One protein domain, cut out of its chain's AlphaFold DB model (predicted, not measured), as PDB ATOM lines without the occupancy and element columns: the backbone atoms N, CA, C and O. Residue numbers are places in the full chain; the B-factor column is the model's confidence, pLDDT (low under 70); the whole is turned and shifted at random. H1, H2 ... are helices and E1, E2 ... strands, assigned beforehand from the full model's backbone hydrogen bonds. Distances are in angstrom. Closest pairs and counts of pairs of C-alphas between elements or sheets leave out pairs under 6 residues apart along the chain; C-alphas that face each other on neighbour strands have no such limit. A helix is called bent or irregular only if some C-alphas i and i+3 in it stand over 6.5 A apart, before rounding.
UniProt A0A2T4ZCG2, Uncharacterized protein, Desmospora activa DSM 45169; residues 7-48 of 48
ATOM      1  N   THR A   7     455.208 456.387 329.653       93.75
ATOM      2  CA  THR A   7     455.384 457.548 328.773       93.75
ATOM      3  C   THR A   7     456.865 457.883 328.688       93.75
ATOM      4  O   THR A   7     457.529 457.992 329.716       93.75
ATOM      5  N   TYR A   8     457.370 458.054 327.470       94.12
ATOM      6  CA  TYR A   8     458.754 458.428 327.195       94.12
ATOM      7  C   TYR A   8     458.792 459.747 326.435       94.12
ATOM      8  O   TYR A   8     457.925 460.010 325.602       94.12
ATOM      9  N   GLN A   9     459.819 460.553 326.688       93.44
ATOM     10  CA  GLN A   9     460.124 461.714 325.862       93.44
ATOM     11  C   GLN A   9     461.452 461.520 325.146       93.44
ATOM     12  O   GLN A   9     462.449 461.129 325.749       93.44
ATOM     13  N   MET A  10     461.443 461.792 323.845       91.50
ATOM     14  CA  MET A  10     462.614 461.743 322.979       91.50
ATOM     15  C   MET A  10     462.632 463.025 322.146       91.50
ATOM     16  O   MET A  10     461.837 463.191 321.221       91.50
ATOM     17  N   GLY A  11     463.508 463.966 322.515       90.50
ATOM     18  CA  GLY A  11     463.527 465.306 321.926       90.50
ATOM     19  C   GLY A  11     462.189 466.027 322.130       90.50
ATOM     20  O   GLY A  11     461.752 466.206 323.261       90.50
ATOM     21  N   GLY A  12     461.536 466.417 321.029       94.06
ATOM     22  CA  GLY A  12     460.202 467.040 321.030       94.06
ATOM     23  C   GLY A  12     459.029 466.058 320.926       94.06
ATOM     24  O   GLY A  12     457.884 466.487 320.799       94.06
ATOM     25  N   THR A  13     459.282 464.747 320.936       94.50
ATOM     26  CA  THR A  13     458.251 463.717 320.755       94.50
ATOM     27  C   THR A  13     457.931 463.023 322.075       94.50
ATOM     28  O   THR A  13     458.829 462.613 322.810       94.50
ATOM     29  N   THR A  14     456.636 462.846 322.353       95.62
ATOM     30  CA  THR A  14     456.143 462.029 323.471       95.62
ATOM     31  C   THR A  14     455.625 460.695 322.941       95.62
ATOM     32  O   THR A  14     454.780 460.666 322.050       95.62
ATOM     33  N   ILE A  15     456.124 459.593 323.494       94.25
ATOM     34  CA  ILE A  15     455.712 458.225 323.173       94.25
ATOM     35  C   ILE A  15     454.888 457.694 324.346       94.25
ATOM     36  O   ILE A  15     455.377 457.666 325.475       94.25
ATOM     37  N   HIS A  16     453.666 457.233 324.084       93.31
ATOM     38  CA  HIS A  16     452.809 456.588 325.080       93.31
ATOM     39  C   HIS A  16     452.751 455.078 324.835       93.31
ATOM     40  O   HIS A  16     452.339 454.635 323.764       93.31
ATOM     41  N   ILE A  17     453.136 454.285 325.837       89.88
ATOM     42  CA  ILE A  17     452.963 452.833 325.822       89.88
ATOM     43  C   ILE A  17     451.647 452.495 326.505       89.88
ATOM     44  O   ILE A  17     451.400 452.898 327.643       89.88
ATOM     45  N   VAL A  18     450.824 451.727 325.800       89.12
ATOM     46  CA  VAL A  18     449.592 451.147 326.327       89.12
ATOM     47  C   VAL A  18     449.763 449.640 326.303       89.12
ATOM     48  O   VAL A  18     449.813 449.024 325.237       89.12
ATOM     49  N   ALA A  19     449.877 449.047 327.485       84.00
ATOM     50  CA  ALA A  19     449.812 447.613 327.631       84.00
ATOM     51  C   ALA A  19     448.384 447.157 327.287       84.00
ATOM     52  O   ALA A  19     447.399 447.777 327.711       84.00
ATOM     53  N   PRO A  20     448.228 446.076 326.510       82.38
ATOM     54  CA  PRO A  20     446.912 445.539 326.226       82.38
ATOM     55  C   PRO A  20     446.263 445.091 327.539       82.38
ATOM     56  O   PRO A  20     446.814 444.276 328.279       82.38
ATOM     57  N   ARG A  21     445.069 445.618 327.821       85.50
ATOM     58  CA  ARG A  21     444.260 445.186 328.964       85.50
ATOM     59  C   ARG A  21     443.633 443.835 328.647       85.50
ATOM     60  O   ARG A  21     442.509 443.770 328.160       85.50
ATOM     61  N   ILE A  22     444.390 442.770 328.872       90.62
ATOM     62  CA  ILE A  22     443.905 441.395 328.768       90.62
ATOM     63  C   ILE A  22     443.478 440.889 330.143       90.62
ATOM     64  O   ILE A  22     444.053 441.281 331.159       90.62
ATOM     65  N   THR A  23     442.459 440.033 330.171       93.94
ATOM     66  CA  THR A  23     442.069 439.347 331.403       93.94
ATOM     67  C   THR A  23     443.100 438.278 331.766       93.94
ATOM     68  O   THR A  23     443.947 437.903 330.948       93.94
ATOM     69  N   GLU A  24     443.022 437.780 332.996       92.19
ATOM     70  CA  GLU A  24     443.854 436.670 333.460       92.19
ATOM     71  C   GLU A  24     443.661 435.423 332.586       92.19
ATOM     72  O   GLU A  24     444.627 434.784 332.174       92.19
ATOM     73  N   GLU A  25     442.414 435.130 332.218       94.50
ATOM     74  CA  GLU A  25     442.056 433.985 331.384       94.50
ATOM     75  C   GLU A  25     442.673 434.100 329.986       94.50
ATOM     76  O   GLU A  25     443.260 433.144 329.476       94.50
ATOM     77  N   GLU A  26     442.601 435.286 329.373       94.75
ATOM     78  CA  GLU A  26     443.215 435.543 328.069       94.75
ATOM     79  C   GLU A  26     444.746 435.478 328.146       94.75
ATOM     80  O   GLU A  26     445.393 434.943 327.240       94.75
ATOM     81  N   ARG A  27     445.344 435.968 329.241       93.06
ATOM     82  CA  ARG A  27     446.784 435.829 329.484       93.06
ATOM     83  C   ARG A  27     447.183 434.358 329.541       93.06
ATOM     84  O   ARG A  27     448.121 433.957 328.850       93.06
ATOM     85  N   GLN A  28     446.459 433.549 330.313       97.19
ATOM     86  CA  GLN A  28     446.744 432.125 330.455       97.19
ATOM     87  C   GLN A  28     446.570 431.376 329.128       97.19
ATOM     88  O   GLN A  28     447.402 430.536 328.783       97.19
ATOM     89  N   ARG A  29     445.544 431.724 328.336       97.00
ATOM     90  CA  ARG A  29     445.326 431.161 326.995       97.00
ATOM     91  C   ARG A  29     446.530 431.392 326.081       97.00
ATOM     92  O   ARG A  29     447.020 430.439 325.477       97.00
ATOM     93  N   ARG A  30     447.039 432.628 326.019       95.38
ATOM     94  CA  ARG A  30     448.220 432.975 325.206       95.38
ATOM     95  C   ARG A  30     449.477 432.251 325.676       95.38
ATOM     96  O   ARG A  30     450.231 431.747 324.850       95.38
ATOM     97  N   LEU A  31     449.694 432.156 326.990       96.19
ATOM     98  CA  LEU A  31     450.845 431.436 327.546       96.19
ATOM     99  C   LEU A  31     450.813 429.946 327.194       96.19
ATOM    100  O   LEU A  31     451.831 429.400 326.769       96.19
ATOM    101  N   ASN A  32     449.648 429.305 327.302       97.75
ATOM    102  CA  ASN A  32     449.480 427.899 326.936       97.75
ATOM    103  C   ASN A  32     449.778 427.665 325.444       97.75
ATOM    104  O   ASN A  32     450.399 426.666 325.077       97.75
ATOM    105  N   GLU A  33     449.373 428.594 324.576       97.62
ATOM    106  CA  GLU A  33     449.662 428.522 323.143       97.62
ATOM    107  C   GLU A  33     451.163 428.649 322.851       97.62
ATOM    108  O   GLU A  33     451.715 427.827 322.116       97.62
ATOM    109  N   VAL A  34     451.844 429.607 323.487       97.56
ATOM    110  CA  VAL A  34     453.302 429.770 323.374       97.56
ATOM    111  C   VAL A  34     454.031 428.510 323.847       97.56
ATOM    112  O   VAL A  34     454.897 427.997 323.139       97.56
ATOM    113  N   GLN A  35     453.648 427.952 324.999       97.69
ATOM    114  CA  GLN A  35     454.223 426.706 325.516       97.69
ATOM    115  C   GLN A  35     454.032 425.531 324.551       97.69
ATOM    116  O   GLN A  35     454.951 424.730 324.360       97.69
ATOM    117  N   ARG A  36     452.857 425.430 323.914       97.94
ATOM    118  CA  ARG A  36     452.579 424.403 322.904       97.94
ATOM    119  C   ARG A  36     453.533 424.528 321.718       97.94
ATOM    120  O   ARG A  36     454.110 423.524 321.312       97.94
ATOM    121  N   VAL A  37     453.722 425.737 321.189       98.00
ATOM    122  CA  VAL A  37     454.627 425.987 320.054       98.00
ATOM    123  C   VAL A  37     456.076 425.668 320.424       98.00
ATOM    124  O   VAL A  37     456.742 424.952 319.683       98.00
ATOM    125  N   ILE A  38     456.541 426.108 321.598       97.38
ATOM    126  CA  ILE A  38     457.888 425.789 322.100       97.38
ATOM    127  C   ILE A  38     458.099 424.273 322.161       97.38
ATOM    128  O   ILE A  38     459.127 423.774 321.709       97.38
ATOM    129  N   ARG A  39     457.115 423.526 322.679       96.12
ATOM    130  CA  ARG A  39     457.192 422.063 322.746       96.12
ATOM    131  C   ARG A  39     457.288 421.430 321.356       96.12
ATOM    132  O   ARG A  39     458.069 420.500 321.189       96.12
ATOM    133  N   LEU A  40     456.513 421.909 320.383       97.12
ATOM    134  CA  LEU A  40     456.556 421.391 319.011       97.12
ATOM    135  C   LEU A  40     457.935 421.603 318.379       97.12
ATOM    136  O   LEU A  40     458.508 420.651 317.858       97.12
ATOM    137  N   ILE A  41     458.493 422.808 318.514       96.69
ATOM    138  CA  ILE A  41     459.840 423.134 318.027       96.69
ATOM    139  C   ILE A  41     460.887 422.246 318.710       96.69
ATOM    140  O   ILE A  41     461.767 421.698 318.054       96.69
ATOM    141  N   TRP A  42     460.785 422.064 320.029       95.25
ATOM    142  CA  TRP A  42     461.707 421.211 320.775       95.25
ATOM    143  C   TRP A  42     461.698 419.764 320.273       95.25
ATOM    144  O   TRP A  42     462.764 419.188 320.056       95.25
ATOM    145  N   ILE A  43     460.506 419.190 320.077       96.06
ATOM    146  CA  ILE A  43     460.333 417.830 319.549       96.06
ATOM    147  C   ILE A  43     460.947 417.719 318.152       96.06
ATOM    148  O   ILE A  43     461.691 416.778 317.900       96.06
ATOM    149  N   GLU A  44     460.680 418.687 317.274       95.44
ATOM    150  CA  GLU A  44     461.225 418.702 315.914       95.44
ATOM    151  C   GLU A  44     462.760 418.725 315.903       95.44
ATOM    152  O   GLU A  44     463.380 418.017 315.111       95.44
ATOM    153  N   ILE A  45     463.376 419.505 316.797       95.25
ATOM    154  CA  ILE A  45     464.837 419.601 316.912       95.25
ATOM    155  C   ILE A  45     465.451 418.294 317.433       95.25
ATOM    156  O   ILE A  45     466.516 417.906 316.965       95.25
ATOM    157  N   HIS A  46     464.811 417.624 318.396       88.12
ATOM    158  CA  HIS A  46     465.403 416.482 319.113       88.12
ATOM    159  C   HIS A  46     465.013 415.103 318.560       88.12
ATOM    160  O   HIS A  46     465.493 414.095 319.072       88.12
ATOM    161  N   GLN A  47     464.130 415.032 317.559       72.56
ATOM    162  CA  GLN A  47     463.754 413.781 316.881       72.56
ATOM    163  C   GLN A  47     464.380 413.630 315.480       72.56
ATOM    164  O   GLN A  47     463.956 412.759 314.720       72.56
ATOM    165  N   LYS A  48     465.381 414.451 315.141       53.78
ATOM    166  CA  LYS A  48     466.270 414.272 313.980       53.78
ATOM    167  C   LYS A  48     467.627 413.744 314.422       53.78
ATOM    168  O   LYS A  48     468.225 413.002 313.615       53.78
TER     169      LYS A  48
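Overview. This is residues 7 to 48 of the 48 residues of an uncharacterized protein of Desmospora activa DSM 45169 (UniProt A0A2T4ZCG2). The model is a wide open V: a small two-stranded hairpin, E1 and E2, and the strung-out residues 18 to 23 after it make one arm, and the long single helix H1 makes the other. H1 does not fold back on the hairpin, and residues 19 to 48, which include the whole of H1, stand free. The printed part has 42 residues, with two named strands and then one named helix along the chain, in the order E1, E2, H1; the sheet, E1 - E2, is antiparallel and the class is mixed, helices and strands. The whole is extended, with a radius of gyration of the C-alphas of 18.2 A, and its outline is flat, spanning 54 by 27 by 6 A.

Along the chain. Find C-alpha 7 at (455.384, 457.548, 328.773), where strand E1 begins; it covers residues 7 to 10, 10.2 A from first to last C-alpha. Strand E2 covers residues 13 to 17, 13.1 A long, and ends at C-alpha 17 at (452.963, 452.833, 325.822). Go on to C-alpha 24 at (443.854, 436.670, 333.460): from there helix H1, residues 24 to 46, runs 32.8 A to C-alpha 46 at (465.403, 416.482, 319.113).

Arrangement. Look first at E1 and E2, a hairpin of antiparallel neighbours at 152 degrees between their directions. The C-alphas of Thr 7 and His 16 face each other at 4.6 A. N 8 and O 15 are within hydrogen-bond range at 2.8 A, and so are N 10 and O 13 at 2.9 A. E1 and H1 are apart, with no C-alpha of the one within 8 A of the other. Along H1, which is not bent, every O i to N i+4 pair is within hydrogen-bond range.

Size, cuts and confidence. The two C-alphas farthest apart are those of Gly 12 and Lys 48, at 53.6 A. The printed part has no cut and ends at residue 48, the chain's last. The link from E1 to E2 is tight, with 2 residues, and the link from E2 to H1 is short, with 6. In the B-factor column the mean pLDDT of the printed part is 92.4, and residue 48 alone is under 70.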